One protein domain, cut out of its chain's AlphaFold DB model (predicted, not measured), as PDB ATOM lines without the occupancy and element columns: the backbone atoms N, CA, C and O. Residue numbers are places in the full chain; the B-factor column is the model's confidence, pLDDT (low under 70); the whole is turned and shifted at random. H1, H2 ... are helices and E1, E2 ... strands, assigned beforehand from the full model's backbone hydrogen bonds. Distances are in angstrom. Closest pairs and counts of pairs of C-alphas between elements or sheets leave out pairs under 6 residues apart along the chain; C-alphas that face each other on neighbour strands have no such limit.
ATOM      1  N   ARG A 672      43.590  39.443 -43.116       86.19
ATOM      2  CA  ARG A 672      44.314  38.202 -42.767       86.19
ATOM      3  C   ARG A 672      43.691  37.472 -41.573       86.19
ATOM      4  O   ARG A 672      44.392  36.859 -40.771       86.19
ATOM      5  N   LEU A 673      42.375  37.591 -41.420       88.75
ATOM      6  CA  LEU A 673      41.623  36.825 -40.432       88.75
ATOM      7  C   LEU A 673      41.224  35.486 -41.053       88.75
ATOM      8  O   LEU A 673      40.573  35.456 -42.089       88.75
ATOM      9  N   VAL A 674      41.612  34.383 -40.419       88.75
ATOM     10  CA  VAL A 674      41.276  33.015 -40.845       88.75
ATOM     11  C   VAL A 674      39.873  32.633 -40.374       88.75
ATOM     12  O   VAL A 674      39.138  31.955 -41.094       88.75
ATOM     13  N   ALA A 675      39.488  33.079 -39.175       90.75
ATOM     14  CA  ALA A 675      38.147  32.898 -38.633       90.75
ATOM     15  C   ALA A 675      37.756  34.035 -37.679       90.75
ATOM     16  O   ALA A 675      38.598  34.611 -36.983       90.75
ATOM     17  N   LEU A 676      36.454  34.304 -37.608       92.75
ATOM     18  CA  LEU A 676      35.833  35.187 -36.624       92.75
ATOM     19  C   LEU A 676      34.670  34.437 -35.976       92.75
ATOM     20  O   LEU A 676      33.760  33.999 -36.678       92.75
ATOM     21  N   CYS A 677      34.678  34.322 -34.650       93.25
ATOM     22  CA  CYS A 677      33.580  33.733 -33.892       93.25
ATOM     23  C   CYS A 677      32.951  34.742 -32.928       93.25
ATOM     24  O   CYS A 677      33.648  35.502 -32.252       93.25
ATOM     25  N   ARG A 678      31.624  34.701 -32.826       91.94
ATOM     26  CA  ARG A 678      30.836  35.322 -31.764       91.94
ATOM     27  C   ARG A 678      30.648  34.308 -30.640       91.94
ATOM     28  O   ARG A 678      30.085  33.241 -30.873       91.94
ATOM     29  N   TYR A 679      31.092  34.650 -29.436       91.62
ATOM     30  CA  TYR A 679      30.767  33.924 -28.210       91.62
ATOM     31  C   TYR A 679      29.658  34.643 -27.449       91.62
ATOM     32  O   TYR A 679      29.705  35.865 -27.296       91.62
ATOM     33  N   THR A 680      28.682  33.875 -26.974       87.75
ATOM     34  CA  THR A 680      27.481  34.366 -26.296       87.75
ATOM     35  C   THR A 680      27.199  33.479 -25.082       87.75
ATOM     36  O   THR A 680      26.842  32.313 -25.243       87.75
ATOM     37  N   HIS A 681      27.354  34.011 -23.868       86.56
ATOM     38  CA  HIS A 681      27.079  33.298 -22.617       86.56
ATOM     39  C   HIS A 681      25.903  33.953 -21.885       86.56
ATOM     40  O   HIS A 681      25.918  35.154 -21.609       86.56
ATOM     41  N   TRP A 682      24.875  33.165 -21.573       82.88
ATOM     42  CA  TRP A 682      23.723  33.577 -20.773       82.88
ATOM     43  C   TRP A 682      23.864  33.079 -19.325       82.88
ATOM     44  O   TRP A 682      23.520  31.924 -19.054       82.88
ATOM     45  N   PRO A 683      24.359  33.911 -18.386       66.81
ATOM     46  CA  PRO A 683      24.271  33.598 -16.967       66.81
ATOM     47  C   PRO A 683      22.802  33.672 -16.522       66.81
ATOM     48  O   PRO A 683      22.179  34.725 -16.615       66.81
ATOM     49  N   GLU A 684      22.285  32.544 -16.030       62.22
ATOM     50  CA  GLU A 684      20.908  32.327 -15.552       62.22
ATOM     51  C   GLU A 684      19.777  32.513 -16.586       62.22
ATOM     52  O   GLU A 684      19.315  33.617 -16.869       62.22
ATOM     53  N   VAL A 685      19.196  31.392 -17.032       48.59
ATOM     54  CA  VAL A 685      17.833  31.353 -17.588       48.59
ATOM     55  C   VAL A 685      16.999  30.382 -16.756       48.59
ATOM     56  O   VAL A 685      17.193  29.170 -16.811       48.59
ATOM     57  N   TRP A 686      16.057  30.915 -15.980       47.34
ATOM     58  CA  TRP A 686      15.121  30.122 -15.183       47.34
ATOM     59  C   TRP A 686      14.013  29.574 -16.097       47.34
ATOM     60  O   TRP A 686      13.098  30.308 -16.475       47.34
ATOM     61  N   GLU A 701      23.994  26.314 -17.881       72.19
ATOM     62  CA  GLU A 701      24.637  27.447 -18.564       72.19
ATOM     63  C   GLU A 701      24.419  27.352 -20.082       72.19
ATOM     64  O   GLU A 701      24.909  26.424 -20.731       72.19
ATOM     65  N   HIS A 702      23.728  28.327 -20.684       78.31
ATOM     66  CA  HIS A 702      23.557  28.353 -22.137       78.31
ATOM     67  C   HIS A 702      24.675  29.169 -22.800       78.31
ATOM     68  O   HIS A 702      24.705  30.402 -22.743       78.31
ATOM     69  N   LYS A 703      25.610  28.451 -23.431       84.56
ATOM     70  CA  LYS A 703      26.778  28.986 -24.142       84.56
ATOM     71  C   LYS A 703      26.647  28.676 -25.629       84.56
ATOM     72  O   LYS A 703      26.650  27.507 -26.008       84.56
ATOM     73  N   SER A 704      26.540  29.706 -26.466       85.25
ATOM     74  CA  SER A 704      26.428  29.556 -27.919       85.25
ATOM     75  C   SER A 704      27.579  30.225 -28.671       85.25
ATOM     76  O   SER A 704      28.138  31.249 -28.259       85.25
ATOM     77  N   TYR A 705      27.935  29.597 -29.791       85.12
ATOM     78  CA  TYR A 705      29.055  29.955 -30.652       85.12
ATOM     79  C   TYR A 705      28.555  30.070 -32.082       85.12
ATOM     80  O   TYR A 705      27.839  29.200 -32.574       85.12
ATOM     81  N   GLU A 706      28.971  31.125 -32.764       89.56
ATOM     82  CA  GLU A 706      28.695  31.325 -34.180       89.56
ATOM     83  C   GLU A 706      30.022  31.691 -34.840       89.56
ATOM     84  O   GLU A 706      30.621  32.693 -34.467       89.56
ATOM     85  N   CYS A 707      30.522  30.871 -35.766       90.88
ATOM     86  CA  CYS A 707      31.849  31.036 -36.369       90.88
ATOM     87  C   CYS A 707      31.759  31.171 -37.888       90.88
ATOM     88  O   CYS A 707      31.099  30.372 -38.551       90.88
ATOM     89  N   VAL A 708      32.497  32.135 -38.437       90.94
ATOM     90  CA  VAL A 708      32.649  32.362 -39.879       90.94
ATOM     91  C   VAL A 708      34.104  32.134 -40.270       90.94
ATOM     92  O   VAL A 708      35.017  32.503 -39.529       90.94
ATOM     93  N   GLY A 709      34.319  31.507 -41.427       85.81
ATOM     94  CA  GLY A 709      35.633  31.019 -41.844       85.81
ATOM     95  C   GLY A 709      36.115  29.819 -41.025       85.81
ATOM     96  O   GLY A 709      35.310  29.051 -40.478       85.81
ATOM     97  N   GLY A 710      37.440  29.670 -40.971       83.38
ATOM     98  CA  GLY A 710      38.156  28.581 -40.307       83.38
ATOM     99  C   GLY A 710      38.053  27.230 -41.017       83.38
ATOM    100  O   GLY A 710      37.000  26.844 -41.524       83.38
ATOM    101  N   SER A 711      39.145  26.466 -40.988       81.56
ATOM    102  CA  SER A 711      39.081  25.009 -41.145       81.56
ATOM    103  C   SER A 711      38.452  24.379 -39.890       81.56
ATOM    104  O   SER A 711      38.365  25.031 -38.846       81.56
ATOM    105  N   ALA A 712      38.016  23.115 -39.962       78.00
ATOM    106  CA  ALA A 712      37.401  22.431 -38.815       78.00
ATOM    107  C   ALA A 712      38.248  22.511 -37.518       78.00
ATOM    108  O   ALA A 712      37.693  22.961 -36.515       78.00
ATOM    109  N   PRO A 713      39.585  22.287 -37.538       78.38
ATOM    110  CA  PRO A 713      40.427  22.453 -36.350       78.38
ATOM    111  C   PRO A 713      40.334  23.828 -35.673       78.38
ATOM    112  O   PRO A 713      40.419  23.911 -34.455       78.38
ATOM    113  N   VAL A 714      40.123  24.918 -36.422       77.25
ATOM    114  CA  VAL A 714      39.978  26.267 -35.837       77.25
ATOM    115  C   VAL A 714      38.675  26.382 -35.036       77.25
ATOM    116  O   VAL A 714      38.640  27.039 -33.995       77.25
ATOM    117  N   ARG A 715      37.611  25.700 -35.478       78.06
ATOM    118  CA  ARG A 715      36.324  25.633 -34.766       78.06
ATOM    119  C   ARG A 715      36.426  24.739 -33.535       78.06
ATOM    120  O   ARG A 715      35.943  25.125 -32.475       78.06
ATOM    121  N   ASP A 716      37.122  23.610 -33.644       81.56
ATOM    122  CA  ASP A 716      37.390  22.718 -32.510       81.56
ATOM    123  C   ASP A 716      38.207  23.429 -31.420       81.56
ATOM    124  O   ASP A 716      37.879  23.337 -30.237       81.56
ATOM    125  N   ILE A 717      39.201  24.236 -31.810       82.06
ATOM    126  CA  ILE A 717      39.976  25.075 -30.884       82.06
ATOM    127  C   ILE A 717      39.100  26.165 -30.251       82.06
ATOM    128  O   ILE A 717      39.186  26.369 -29.041       82.06
ATOM    129  N   ALA A 718      38.229  26.839 -31.012       79.38
ATOM    130  CA  ALA A 718      37.293  27.821 -30.454       79.38
ATOM    131  C   ALA A 718      36.364  27.190 -29.397       79.38
ATOM    132  O   ALA A 718      36.217  27.731 -28.298       79.38
ATOM    133  N   ASN A 719      35.812  26.009 -29.700       79.50
ATOM    134  CA  ASN A 719      34.998  25.223 -28.776       79.50
ATOM    135  C   ASN A 719      35.798  24.822 -27.523       79.50
ATOM    136  O   ASN A 719      35.303  24.959 -26.405       79.50
ATOM    137  N   GLN A 720      37.045  24.366 -27.682       82.44
ATOM    138  CA  GLN A 720      37.866  23.894 -26.567       82.44
ATOM    139  C   GLN A 720      38.353  25.033 -25.655       82.44
ATOM    140  O   GLN A 720      38.301  24.895 -24.434       82.44
ATOM    141  N   VAL A 721      38.750  26.186 -26.207       78.62
ATOM    142  CA  VAL A 721      39.114  27.393 -25.431       78.62
ATOM    143  C   VAL A 721      37.950  27.873 -24.559       78.62
ATOM    144  O   VAL A 721      38.159  28.325 -23.430       78.62
ATOM    145  N   ALA A 722      36.720  27.736 -25.054       77.94
ATOM    146  CA  ALA A 722      35.523  28.083 -24.304       77.94
ATOM    147  C   ALA A 722      35.114  27.008 -23.282       77.94
ATOM    148  O   ALA A 722      34.746  27.349 -22.159       77.94
ATOM    149  N   ALA A 723      35.252  25.720 -23.619       80.56
ATOM    150  CA  ALA A 723      35.033  24.609 -22.687       80.56
ATOM    151  C   ALA A 723      36.003  24.635 -21.488       80.56
ATOM    152  O   ALA A 723      35.640  24.211 -20.395       80.56
ATOM    153  N   MET A 724      37.207  25.195 -21.658       79.19
ATOM    154  CA  MET A 724      38.157  25.453 -20.565       79.19
ATOM    155  C   MET A 724      37.778  26.662 -19.676       79.19
ATOM    156  O   MET A 724      38.497  26.974 -18.727       79.19
ATOM    157  N   GLY A 725      36.676  27.372 -19.960       80.50
ATOM    158  CA  GLY A 725      36.201  28.522 -19.173       80.50
ATOM    159  C   GLY A 725      37.091  29.771 -19.255       80.50
ATOM    160  O   GLY A 725      36.918  30.722 -18.495       80.50
ATOM    161  N   LEU A 726      38.066  29.791 -20.169       76.81
ATOM    162  CA  LEU A 726      39.069  30.857 -20.267       76.81
ATOM    163  C   LEU A 726      38.456  32.160 -20.785       76.81
ATOM    164  O   LEU A 726      38.815  33.243 -20.321       76.81
ATOM    165  N   ILE A 727      37.488  32.059 -21.699       81.50
ATOM    166  CA  ILE A 727      36.767  33.219 -22.235       81.50
ATOM    167  C   ILE A 727      35.952  33.901 -21.131       81.50
ATOM    168  O   ILE A 727      35.989  35.123 -21.029       81.50
ATOM    169  N   ASP A 728      35.315  33.131 -20.244       81.62
ATOM    170  CA  ASP A 728      34.590  33.671 -19.087       81.62
ATOM    171  C   ASP A 728      35.522  34.466 -18.151       81.62
ATOM    172  O   ASP A 728      35.162  35.549 -17.691       81.62
ATOM    173  N   ARG A 729      36.771  34.012 -17.944       80.12
ATOM    174  CA  ARG A 729      37.780  34.773 -17.177       80.12
ATOM    175  C   ARG A 729      38.185  36.084 -17.865       80.12
ATOM    176  O   ARG A 729      38.301  37.108 -17.192       80.12
ATOM    177  N   VAL A 730      38.377  36.080 -19.190       80.00
ATOM    178  CA  VAL A 730      38.677  37.302 -19.971       80.00
ATOM    179  C   VAL A 730      37.501  38.284 -19.926       80.00
ATOM    180  O   VAL A 730      37.699  39.489 -19.770       80.00
ATOM    181  N   LEU A 731      36.271  37.773 -20.001       80.06
ATOM    182  CA  LEU A 731      35.044  38.561 -19.904       80.06
ATOM    183  C   LEU A 731      34.873  39.224 -18.531       80.06
ATOM    184  O   LEU A 731      34.544  40.407 -18.475       80.06
ATOM    185  N   VAL A 732      35.160  38.509 -17.437       80.88
ATOM    186  CA  VAL A 732      35.164  39.075 -16.074       80.88
ATOM    187  C   VAL A 732      36.220  40.178 -15.920       80.88
ATOM    188  O   VAL A 732      35.963  41.174 -15.246       80.88
ATOM    189  N   ALA A 733      37.379  40.051 -16.575       79.81
ATOM    190  CA  ALA A 733      38.420  41.080 -16.565       79.81
ATOM    191  C   ALA A 733      38.083  42.326 -17.416       79.81
ATOM    192  O   ALA A 733      38.689  43.376 -17.218       79.81
ATOM    193  N   GLN A 734      37.148  42.218 -18.370       80.38
ATOM    194  CA  GLN A 734      36.757  43.259 -19.342       80.38
ATOM    195  C   GLN A 734      37.900  43.843 -20.205       80.38
ATOM    196  O   GLN A 734      37.695  44.797 -20.956       80.38
ATOM    197  N   THR A 735      39.095  43.248 -20.171       83.94
ATOM    198  CA  THR A 735      40.256  43.648 -20.978       83.94
ATOM    199  C   THR A 735      40.391  42.775 -22.230       83.94
ATOM    200  O   THR A 735      40.389  41.550 -22.091       83.94
ATOM    201  N   PRO A 736      40.575  43.343 -23.439       89.38
ATOM    202  CA  PRO A 736      40.855  42.549 -24.631       89.38
ATOM    203  C   PRO A 736      42.229  41.875 -24.525       89.38
ATOM    204  O   PRO A 736      43.219  42.513 -24.165       89.38
ATOM    205  N   LEU A 737      42.285  40.588 -24.859       91.00
ATOM    206  CA  LEU A 737      43.474  39.748 -24.754       91.00
ATOM    207  C   LEU A 737      43.984  39.373 -26.150       91.00
ATOM    208  O   LEU A 737      43.199  38.982 -27.011       91.00
ATOM    209  N   PHE A 738      45.296  39.477 -26.360       90.94
ATOM    210  CA  PHE A 738      45.966  39.179 -27.627       90.94
ATOM    211  C   PHE A 738      47.125  38.206 -27.386       90.94
ATOM    212  O   PHE A 738      47.904  38.384 -26.445       90.94
ATOM    213  N   ILE A 739      47.239  37.193 -28.240       89.12
ATOM    214  CA  ILE A 739      48.328  36.215 -28.274       89.12
ATOM    215  C   ILE A 739      48.744  36.053 -29.733       89.12
ATOM    216  O   ILE A 739      47.902  35.782 -30.584       89.12
ATOM    217  N   ASP A 740      50.032  36.184 -30.014       87.50
ATOM    218  CA  ASP A 740      50.633  35.805 -31.290       87.50
ATOM    219  C   ASP A 740      51.904  34.968 -31.066       87.50
ATOM    220  O   ASP A 740      52.296  34.704 -29.924       87.50
ATOM    221  N   ASP A 741      52.545  34.525 -32.149       83.50
ATOM    222  CA  ASP A 741      53.774  33.727 -32.090       83.50
ATOM    223  C   ASP A 741      54.915  34.405 -31.309       83.50
ATOM    224  O   ASP A 741      55.770  33.718 -30.749       83.50
ATOM    225  N   GLU A 742      54.947  35.737 -31.211       82.25
ATOM    226  CA  GLU A 742      55.963  36.451 -30.429       82.25
ATOM    227  C   GLU A 742      55.684  36.313 -28.923       82.25
ATOM    228  O   GLU A 742      56.575  35.954 -28.148       82.25
ATOM    229  N   ALA A 743      54.417  36.452 -28.516       79.31
ATOM    230  CA  ALA A 743      53.980  36.137 -27.157       79.31
ATOM    231  C   ALA A 743      54.164  34.643 -26.810       79.31
ATOM    232  O   ALA A 743      54.590  34.317 -25.703       79.31
ATOM    233  N   LYS A 744      53.904  33.731 -27.757       79.06
ATOM    234  CA  LYS A 744      54.017  32.269 -27.579       79.06
ATOM    235  C   LYS A 744      55.461  31.779 -27.401       79.06
ATOM    236  O   LYS A 744      55.676  30.786 -26.706       79.06
ATOM    237  N   ASN A 745      56.432  32.474 -28.000       79.81
ATOM    238  CA  ASN A 745      57.865  32.168 -27.892       79.81
ATOM    239  C   ASN A 745      58.599  32.972 -26.798       79.81
ATOM    240  O   ASN A 745      59.759  32.683 -26.502       79.81
ATOM    241  N   THR A 746      57.950  33.959 -26.175       80.69
ATOM    242  CA  THR A 746      58.527  34.704 -25.046       80.69
ATOM    243  C   THR A 746      58.569  33.811 -23.793       80.69
ATOM    244  O   THR A 746      57.542  33.234 -23.428       80.69
ATOM    245  N   PRO A 747      59.719  33.671 -23.099       77.62
ATOM    246  CA  PRO A 747      59.807  32.838 -21.900       77.62
ATOM    247  C   PRO A 747      58.903  33.376 -20.783       77.62
ATOM    248  O   PRO A 747      58.867  34.579 -20.518       77.62
ATOM    249  N   ALA A 748      58.177  32.474 -20.120       73.88
ATOM    250  CA  ALA A 748      57.178  32.834 -19.120       73.88
ATOM    251  C   ALA A 748      57.790  33.614 -17.940       73.88
ATOM    252  O   ALA A 748      58.711  33.148 -17.268       73.88
ATOM    253  N   SER A 749      57.232  34.795 -17.664       70.94
ATOM    254  CA  SER A 749      57.523  35.554 -16.445       70.94
ATOM    255  C   SER A 749      57.074  34.758 -15.208       70.94
ATOM    256  O   SER A 749      56.000  34.156 -15.251       70.94
ATOM    257  N   PRO A 750      57.826  34.766 -14.088       74.75
ATOM    258  CA  PRO A 750      57.472  34.003 -12.885       74.75
ATOM    259  C   PRO A 750      56.180  34.479 -12.196       74.75
ATOM    260  O   PRO A 750      55.646  33.773 -11.343       74.75
ATOM    261  N   ASN A 751      55.654  35.651 -12.565       72.31
ATOM    262  CA  ASN A 751      54.330  36.096 -12.142       72.31
ATOM    263  C   ASN A 751      53.268  35.496 -13.072       72.31
ATOM    264  O   ASN A 751      53.123  35.940 -14.212       72.31
ATOM    265  N   VAL A 752      52.500  34.522 -12.575       71.50
ATOM    266  CA  VAL A 752      51.397  33.899 -13.322       71.50
ATOM    267  C   VAL A 752      50.327  34.946 -13.646       71.50
ATOM    268  O   VAL A 752      49.630  35.435 -12.758       71.50
ATOM    269  N   THR A 753      50.182  35.276 -14.930       81.44
ATOM    270  CA  THR A 753      49.073  36.092 -15.444       81.44
ATOM    271  C   THR A 753      48.115  35.233 -16.266       81.44
ATOM    272  O   THR A 753      48.510  34.194 -16.795       81.44
ATOM    273  N   LEU A 754      46.871  35.696 -16.443       79.31
ATOM    274  CA  LEU A 754      45.879  35.037 -17.307       79.31
ATOM    275  C   LEU A 754      46.397  34.850 -18.748       79.31
ATOM    276  O   LEU A 754      46.105  33.844 -19.390       79.31
ATOM    277  N   GLN A 755      47.208  35.792 -19.244       81.62
ATOM    278  CA  GLN A 755      47.856  35.689 -20.552       81.62
ATOM    279  C   GLN A 755      48.888  34.552 -20.579       81.62
ATOM    280  O   GLN A 755      48.932  33.796 -21.542       81.62
ATOM    281  N   THR A 756      49.679  34.390 -19.514       83.62
ATOM    282  CA  THR A 756      50.663  33.304 -19.382       83.62
ATOM    283  C   THR A 756      49.983  31.933 -19.321       83.62
ATOM    284  O   THR A 756      50.399  31.020 -20.027       83.62
ATOM    285  N   GLU A 757      48.907  31.801 -18.538       83.25
ATOM    286  CA  GLU A 757      48.100  30.573 -18.450       83.25
ATOM    287  C   GLU A 757      47.490  30.194 -19.811       83.25
ATOM    288  O   GLU A 757      47.583  29.041 -20.237       83.25
ATOM    289  N   LEU A 758      46.924  31.167 -20.534       80.31
ATOM    290  CA  LEU A 758      46.342  30.931 -21.856       80.31
ATOM    291  C   LEU A 758      47.413  30.602 -22.916       80.31
ATOM    292  O   LEU A 758      47.168  29.759 -23.775       80.31
ATOM    293  N   ILE A 759      48.611  31.199 -22.846       84.69
ATOM    294  CA  ILE A 759      49.748  30.862 -23.728       84.69
ATOM    295  C   ILE A 759      50.252  29.432 -23.478       84.69
ATOM    296  O   ILE A 759      50.514  28.711 -24.440       84.69
ATOM    297  N   GLU A 760      50.361  29.000 -22.216       85.38
ATOM    298  CA  GLU A 760      50.700  27.613 -21.858       85.38
ATOM    299  C   GLU A 760      49.683  26.626 -22.458       85.38
ATOM    300  O   GLU A 760      50.065  25.680 -23.148       85.38
ATOM    301  N   GLN A 761      48.383  26.878 -22.260       82.81
ATOM    302  CA  GLN A 761      47.303  25.989 -22.708       82.81
ATOM    303  C   GLN A 761      47.099  26.000 -24.235       82.81
ATOM    304  O   GLN A 761      46.718  24.981 -24.809       82.81
ATOM    305  N   LEU A 762      47.416  27.106 -24.920       79.94
ATOM    306  CA  LEU A 762      47.417  27.201 -26.389       79.94
ATOM    307  C   LEU A 762      48.730  26.745 -27.046       79.94
ATOM    308  O   LEU A 762      48.817  26.679 -28.278       79.94
ATOM    309  N   ARG A 763      49.768  26.408 -26.267       84.06
ATOM    310  CA  ARG A 763      51.058  25.965 -26.809       84.06
ATOM    311  C   ARG A 763      50.951  24.768 -27.776       84.06
ATOM    312  O   ARG A 763      51.542  24.890 -28.850       84.06
ATOM    313  N   PRO A 764      50.206  23.676 -27.488       81.75
ATOM    314  CA  PRO A 764      50.135  22.514 -28.383       81.75
ATOM    315  C   PRO A 764      49.266  22.720 -29.637       81.75
ATOM    316  O   PRO A 764      49.270  21.856 -30.511       81.75
ATOM    317  N   TYR A 765      48.538  23.835 -29.759       79.06
ATOM    318  CA  TYR A 765      47.651  24.092 -30.899       79.06
ATOM    319  C   TYR A 765      48.331  24.954 -31.978       79.06
ATOM    320  O   TYR A 765      49.055  25.899 -31.638       79.06
ATOM    321  N   PRO A 766      48.084  24.694 -33.278       72.12
ATOM    322  CA  PRO A 766      48.624  25.479 -34.387       72.12
ATOM    323  C   PRO A 766      47.806  26.766 -34.608       72.12
ATOM    324  O   PRO A 766      47.181  26.956 -35.647       72.12
ATOM    325  N   VAL A 767      47.782  27.645 -33.602       73.38
ATOM    326  CA  VAL A 767      47.229  29.003 -33.712       73.38
ATOM    327  C   VAL A 767      48.362  30.009 -33.567       73.38
ATOM    328  O   VAL A 767      48.961  30.111 -32.496       73.38
ATOM    329  N   SER A 768      48.627  30.734 -34.651       77.44
ATOM    330  CA  SER A 768      49.681  31.752 -34.769       77.44
ATOM    331  C   SER A 768      49.280  33.108 -34.197       77.44
ATOM    332  O   SER A 768      50.127  33.880 -33.758       77.44
ATOM    333  N   ALA A 769      47.977  33.403 -34.219       86.00
ATOM    334  CA  ALA A 769      47.396  34.650 -33.744       86.00
ATOM    335  C   ALA A 769      45.956  34.420 -33.253       86.00
ATOM    336  O   ALA A 769      45.080  34.041 -34.033       86.00
ATOM    337  N   LEU A 770      45.711  34.676 -31.967       91.50
ATOM    338  CA  LEU A 770      44.400  34.666 -31.318       91.50
ATOM    339  C   LEU A 770      44.144  36.000 -30.602       91.50
ATOM    340  O   LEU A 770      44.979  36.458 -29.822       91.50
ATOM    341  N   ALA A 771      42.960  36.582 -30.784       91.06
ATOM    342  CA  ALA A 771      42.470  37.662 -29.930       91.06
ATOM    343  C   ALA A 771      41.087  37.342 -29.349       91.06
ATOM    344  O   ALA A 771      40.227  36.795 -30.039       91.06
ATOM    345  N   VAL A 772      40.867  37.722 -28.090       92.25
ATOM    346  CA  VAL A 772      39.576  37.635 -27.393       92.25
ATOM    347  C   VAL A 772      39.193  39.041 -26.939       92.25
ATOM    348  O   VAL A 772      39.889  39.648 -26.127       92.25
ATOM    349  N   VAL A 773      38.102  39.581 -27.483       92.00
ATOM    350  CA  VAL A 773      37.690  40.981 -27.291       92.00
ATOM    351  C   VAL A 773      36.269  41.034 -26.714       92.00
ATOM    352  O   VAL A 773      35.340  40.602 -27.398       92.00
ATOM    353  N   PRO A 774      36.054  41.571 -25.496       90.44
ATOM    354  CA  PRO A 774      34.714  41.706 -24.920       90.44
ATOM    355  C   PRO A 774      33.865  42.725 -25.698       90.44
ATOM    356  O   PRO A 774      34.339  43.805 -26.062       90.44
ATOM    357  N   ILE A 775      32.589  42.408 -25.932       90.38
ATOM    358  CA  ILE A 775      31.654  43.291 -26.643       90.38
ATOM    359  C   ILE A 775      31.031  44.272 -25.643       90.38
ATOM    360  O   ILE A 775      30.133  43.933 -24.877       90.38
ATOM    361  N   SER A 776      31.516  45.515 -25.652       75.44
ATOM    362  CA  SER A 776      31.046  46.589 -24.763       75.44
ATOM    363  C   SER A 776      29.720  47.202 -25.247       75.44
ATOM    364  O   SER A 776      29.702  48.309 -25.789       75.44
ATOM    365  N   GLY A 777      28.619  46.464 -25.075       69.69
ATOM    366  CA  GLY A 777      27.248  46.880 -25.407       69.69
ATOM    367  C   GLY A 777      26.389  47.233 -24.183       69.69
ATOM    368  O   GLY A 777      26.765  46.987 -23.036       69.69
ATOM    369  N   VAL A 778      25.201  47.804 -24.414       49.38
ATOM    370  CA  VAL A 778      24.202  48.007 -23.346       49.38
ATOM    371  C   VAL A 778      23.452  46.695 -23.132       49.38
ATOM    372  O   VAL A 778      22.639  46.307 -23.961       49.38
ATOM    373  N   LEU A 779      23.728  46.037 -22.004       52.88
ATOM    374  CA  LEU A 779      23.182  44.733 -21.613       52.88
ATOM    375  C   LEU A 779      21.649  44.733 -21.471       52.88
ATOM    376  O   LEU A 779      21.105  44.878 -20.372       52.88
ATOM    377  N   GLU A 780      20.938  44.503 -22.572       48.72
ATOM    378  CA  GLU A 780      19.587  43.952 -22.522       48.72
ATOM    379  C   GLU A 780      19.687  42.456 -22.174       48.72
ATOM    380  O   GLU A 780      20.350  41.686 -22.861       48.72
ATOM    381  N   ALA A 781      19.062  42.058 -21.060       56.88
ATOM    382  CA  ALA A 781      18.994  40.678 -20.561       56.88
ATOM    383  C   ALA A 781      20.330  39.971 -20.202       56.88
ATOM    384  O   ALA A 781      20.423  38.752 -20.283       56.88
ATOM    385  N   GLY A 782      21.348  40.704 -19.729       70.88
ATOM    386  CA  GLY A 782      22.443  40.141 -18.903       70.88
ATOM    387  C   GLY A 782      23.478  39.232 -19.590       70.88
ATOM    388  O   GLY A 782      24.463  38.863 -18.956       70.88
ATOM    389  N   CYS A 783      23.295  38.907 -20.869       81.19
ATOM    390  CA  CYS A 783      24.207  38.071 -21.648       81.19
ATOM    391  C   CYS A 783      25.596  38.700 -21.827       81.19
ATOM    392  O   CYS A 783      25.717  39.823 -22.317       81.19
ATOM    393  N   VAL A 784      26.655  37.949 -21.518       85.06
ATOM    394  CA  VAL A 784      28.041  38.384 -21.720       85.06
ATOM    395  C   VAL A 784      28.555  37.857 -23.064       85.06
ATOM    396  O   VAL A 784      28.398  36.676 -23.372       85.06
ATOM    397  N   GLN A 785      29.155  38.727 -23.885       90.44
ATOM    398  CA  GLN A 785      29.552  38.393 -25.260       90.44
ATOM    399  C   GLN A 785      30.999  38.795 -25.574       90.44
ATOM    400  O   GLN A 785      31.478  39.842 -25.132       90.44
ATOM    401  N   ALA A 786      31.676  37.986 -26.392       92.31
ATOM    402  CA  ALA A 786      33.029  38.249 -26.886       92.31
ATOM    403  C   ALA A 786      33.163  37.955 -28.385       92.31
ATOM    404  O   ALA A 786      32.527  37.045 -28.917       92.31
ATOM    405  N   TRP A 787      34.065  38.676 -29.047       93.25
ATOM    406  CA  TRP A 787      34.651  38.251 -30.315       93.25
ATOM    407  C   TRP A 787      35.872  37.370 -30.046       93.25
ATOM    408  O   TRP A 787      36.758  37.767 -29.287       93.25
ATOM    409  N   ILE A 788      35.942  36.214 -30.704       92.88
ATOM    410  CA  ILE A 788      37.152  35.392 -30.817       92.88
ATOM    411  C   ILE A 788      37.664  35.549 -32.249       92.88
ATOM    412  O   ILE A 788      36.920  35.316 -33.203       92.88
ATOM    413  N   VAL A 789      38.917  35.959 -32.411       92.25
ATOM    414  CA  VAL A 789      39.515  36.287 -33.710       92.25
ATOM    415  C   VAL A 789      40.754  35.434 -33.936       92.25
ATOM    416  O   VAL A 789      41.668  35.466 -33.114       92.25
ATOM    417  N   PHE A 790      40.807  34.727 -35.061       92.31
ATOM    418  CA  PHE A 790      41.949  33.912 -35.473       92.31
ATOM    419  C   PHE A 790      42.631  34.556 -36.685       92.31
ATOM    420  O   PHE A 790      41.970  34.823 -37.690       92.31
ATOM    421  N   GLY A 791      43.935  34.812 -36.598       88.69
ATOM    422  CA  GLY A 791      44.755  35.333 -37.698       88.69
ATOM    423  C   GLY A 791      45.499  34.246 -38.475       88.69
ATOM    424  O   GLY A 791      45.532  33.090 -38.055       88.69
ATOM    425  N   ASP A 792      46.105  34.625 -39.603       85.94
ATOM    426  CA  ASP A 792      47.053  33.767 -40.328       85.94
ATOM    427  C   ASP A 792      48.448  33.738 -39.667       85.94
ATOM    428  O   ASP A 792      48.763  34.544 -38.790       85.94
ATOM    429  N   GLU A 793      49.319  32.837 -40.138       81.00
ATOM    430  CA  GLU A 793      50.733  32.690 -39.721       81.00
ATOM    431  C   GLU A 793      51.598  33.955 -39.917       81.00
ATOM    432  O   GLU A 793      52.796  33.962 -39.637       81.00
ATOM    433  N   LYS A 794      51.027  35.030 -40.472       80.19
ATOM    434  CA  LYS A 794      51.718  36.267 -40.845       80.19
ATOM    435  C   LYS A 794      51.052  37.499 -40.221       80.19
ATOM    436  O   LYS A 794      51.444  38.621 -40.560       80.19
ATOM    437  N   LEU A 795      50.082  37.322 -39.320       82.12
ATOM    438  CA  LEU A 795      49.420  38.390 -38.578       82.12
ATOM    439  C   LEU A 795      50.033  38.522 -37.176       82.12
ATOM    440  O   LEU A 795      49.807  37.685 -36.313       82.12
ATOM    441  N   ARG A 796      50.767  39.612 -36.925       83.25
ATOM    442  CA  ARG A 796      51.228  39.982 -35.573       83.25
ATOM    443  C   ARG A 796      50.352  41.078 -34.982       83.25
ATOM    444  O   ARG A 796      50.043  42.057 -35.670       83.25
ATOM    445  N   PHE A 797      50.028  40.983 -33.696       85.25
ATOM    446  CA  PHE A 797      49.253  41.996 -32.978       85.25
ATOM    447  C   PHE A 797      50.146  43.147 -32.498       85.25
ATOM    448  O   PHE A 797      50.221  43.476 -31.312       85.25
ATOM    449  N   THR A 798      50.795  43.818 -33.453       84.44
ATOM    450  CA  THR A 798      51.404  45.134 -33.213       84.44
ATOM    451  C   THR A 798      50.323  46.135 -32.796       84.44
ATOM    452  O   THR A 798      49.163  46.003 -33.188       84.44
ATOM    453  N   ASP A 799      50.667  47.147 -32.002       78.69
ATOM    454  CA  ASP A 799      49.673  48.088 -31.467       78.69
ATOM    455  C   ASP A 799      48.787  48.784 -32.522       78.69
ATOM    456  O   ASP A 799      47.574  48.809 -32.302       78.69
ATOM    457  N   PRO A 800      49.270  49.242 -33.701       74.88
ATOM    458  CA  PRO A 800      48.368  49.739 -34.744       74.88
ATOM    459  C   PRO A 800      47.401  48.665 -35.272       74.88
ATOM    460  O   PRO A 800      46.250  48.986 -35.568       74.88
ATOM    461  N   VAL A 801      47.809  47.388 -35.335       76.00
ATOM    462  CA  VAL A 801      46.917  46.269 -35.700       76.00
ATOM    463  C   VAL A 801      45.882  46.013 -34.601       76.00
ATOM    464  O   VAL A 801      44.709  45.828 -34.921       76.00
ATOM    465  N   LYS A 802      46.263  46.084 -33.314       86.75
ATOM    466  CA  LYS A 802      45.314  46.019 -32.185       86.75
ATOM    467  C   LYS A 802      44.275  47.141 -32.277       86.75
ATOM    468  O   LYS A 802      43.079  46.870 -32.218       86.75
ATOM    469  N   THR A 803      44.707  48.393 -32.463       79.31
ATOM    470  CA  THR A 803      43.806  49.555 -32.573       79.31
ATOM    471  C   THR A 803      42.877  49.443 -33.783       79.31
ATOM    472  O   THR A 803      41.671  49.655 -33.646       79.31
ATOM    473  N   ALA A 804      43.406  49.051 -34.947       74.44
ATOM    474  CA  ALA A 804      42.612  48.828 -36.152       74.44
ATOM    475  C   ALA A 804      41.550  47.738 -35.928       74.44
ATOM    476  O   ALA A 804      40.364  47.999 -36.139       74.44
ATOM    477  N   LEU A 805      41.943  46.566 -35.416       84.56
ATOM    478  CA  LEU A 805      41.034  45.446 -35.161       84.56
ATOM    479  C   LEU A 805      39.939  45.803 -34.140       84.56
ATOM    480  O   LEU A 805      38.768  45.534 -34.391       84.56
ATOM    481  N   LEU A 806      40.279  46.474 -33.034       88.62
ATOM    482  CA  LEU A 806      39.296  46.931 -32.042       88.62
ATOM    483  C   LEU A 806      38.293  47.935 -32.636       88.62
ATOM    484  O   LEU A 806      37.088  47.819 -32.399       88.62
ATOM    485  N   SER A 807      38.761  48.893 -33.445       82.00
ATOM    486  CA  SER A 807      37.874  49.854 -34.116       82.00
ATOM    487  C   SER A 807      36.934  49.173 -35.122       82.00
ATOM    488  O   SER A 807      35.747  49.500 -35.187       82.00
ATOM    489  N   LEU A 808      37.438  48.163 -35.837       79.38
ATOM    490  CA  LEU A 808      36.692  47.397 -36.826       79.38
ATOM    491  C   LEU A 808      35.634  46.499 -36.172       79.38
ATOM    492  O   LEU A 808      34.483  46.500 -36.604       79.38
ATOM    493  N   LEU A 809      35.974  45.789 -35.093       86.88
ATOM    494  CA  LEU A 809      35.023  44.966 -34.335       86.88
ATOM    495  C   LEU A 809      33.909  45.817 -33.695       86.88
ATOM    496  O   LEU A 809      32.752  45.396 -33.666       86.88
ATOM    497  N   SER A 810      34.223  47.046 -33.257       85.12
ATOM    498  CA  SER A 810      33.221  48.020 -32.786       85.12
ATOM    499  C   SER A 810      32.329  48.565 -33.910       85.12
ATOM    500  O   SER A 810      31.191  48.961 -33.654       85.12
ATOM    501  N   ALA A 811      32.810  48.609 -35.155       78.81
ATOM    502  CA  ALA A 811      31.978  48.924 -36.316       78.81
ATOM    503  C   ALA A 811      31.105  47.727 -36.736       78.81
ATOM    504  O   ALA A 811      29.963  47.921 -37.156       78.81
ATOM    505  N   LEU A 812      31.614  46.499 -36.588       81.56
ATOM    506  CA  LEU A 812      30.902  45.267 -36.926       81.56
ATOM    507  C   LEU A 812      29.735  44.998 -35.965       81.56
ATOM    508  O   LEU A 812      28.640  44.720 -36.449       81.56
ATOM    509  N   SER A 813      29.904  45.163 -34.643       84.19
ATOM    510  CA  SER A 813      28.797  44.979 -33.679       84.19
ATOM    511  C   SER A 813      27.606  45.894 -34.018       84.19
ATOM    512  O   SER A 813      26.495  45.418 -34.261       84.19
ATOM    513  N   LYS A 814      27.881  47.189 -34.232       80.00
ATOM    514  CA  LYS A 814      26.895  48.212 -34.624       80.00
ATOM    515  C   LYS A 814      26.173  47.908 -35.941       80.00
ATOM    516  O   LYS A 814      25.041  48.348 -36.113       80.00
ATOM    517  N   ARG A 815      26.808  47.189 -36.878       76.88
ATOM    518  CA  ARG A 815      26.196  46.770 -38.158       76.88
ATOM    519  C   ARG A 815      25.385  45.480 -38.047       76.88
ATOM    520  O   ARG A 815      24.369  45.351 -38.724       76.88
ATOM    521  N   VAL A 816      25.813  44.537 -37.207       75.75
ATOM    522  CA  VAL A 816      25.071  43.293 -36.941       75.75
ATOM    523  C   VAL A 816      23.819  43.567 -36.093       75.75
ATOM    524  O   VAL A 816      22.804  42.900 -36.289       75.75
ATOM    525  N   GLY A 817      23.861  44.591 -35.234       72.81
ATOM    526  CA  GLY A 817      22.774  44.976 -34.326       72.81
ATOM    527  C   GLY A 817      23.049  44.579 -32.873       72.81
ATOM    528  O   GLY A 817      22.155  44.054 -32.216       72.81
TER     529      GLY A 817
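Overview. This is residues 672 to 686 and 701 to 817 of the 818 residues of an uncharacterized protein of Halothiobacillus sp. 20-54-6 (UniProt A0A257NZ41). A twisted sheet of five strands forms the middle layer of three, with helices H1, H2 and H4 over one face and the long helix H5 alone over the other. The short helix H3 sits at one end, directly after the edge strand E3. The printed part has 132 residues with five named helices and five named strands, in the order E1 E2 H1 H2 E3 H3 H4 E4 E5 H5; the sheet's order is E2 E1 E5 E4 E3, antiparallel throughout, and the class is mixed, helices and strands. The whole is compact, with a radius of gyration of the C-alphas of 14.5 A, and only just elongated, spanning 44 by 29 by 29 A.

Along the chain. E1, residues 673 to 682, begins with C-alpha 673 at (41.623, 36.825, -40.432) and is 26.8 A long. E2 is residues 702 to 709, 23.3 A. H1 is residues 712 to 723, 16.4 A, and H2 residues 726 to 733. E3, residues 737 to 740, is followed by H3, residues 741 to 745, and H4, residues 754 to 762. E4 is residues 769 to 774, 17.0 A, and E5 residues 784 to 791, 23.3 A. H5, residues 799 to 816, is 25.7 A long and ends with C-alpha 816 at (25.071, 43.293, -36.941).

Arrangement. In the sheet, E2 and E1 have N 678 and O 706 2.8 A apart, within hydrogen-bond range. E1 and E5 have N 677 and O 788 at 2.8 A. The hairpin E4 and E5 has N 787 and O 773 at 2.8 A, and E4 and E3 have N 770 and O 739 at 2.8 A. H1 is on the sheet at a height of 8.7 A, over E1, at 32 degrees on the local plane, only just slantwise to the strands. H2, on the same face at 6.6 A, is only just over E5 and E4, with 3 C-alphas falling on each. H5 is on the opposite face at 9.7 A, over E4 and E3, slantwise at 51 degrees to E4 on the local plane. H4 is on the sheet too; its closest C-alphas to E3 are those of Ile 759 and Ile 739, 7.2 A apart. H3 only grazes the sheet, with residues 741 to 744. H2 and H4 are close but not clearly touching, the C-alphas of Leu 726 and Leu 758 being closest at 7.4 A. In H1, H2, H3 and H4 every O i to N i+4 pair is within hydrogen-bond range; in H5, 13 of 14 are.

Size, cuts and confidence. The C-alphas farthest apart are those of Trp 686 and Pro 747, 45.3 A. Residues 687 to 700 are not printed, and C-alphas 686 and 701 stand 10.4 A apart across this cut. Of the links that are printed whole, none is long. The mean pLDDT of the printed part is 81.0; residues 683 to 686 and 777 to 781 are under 70.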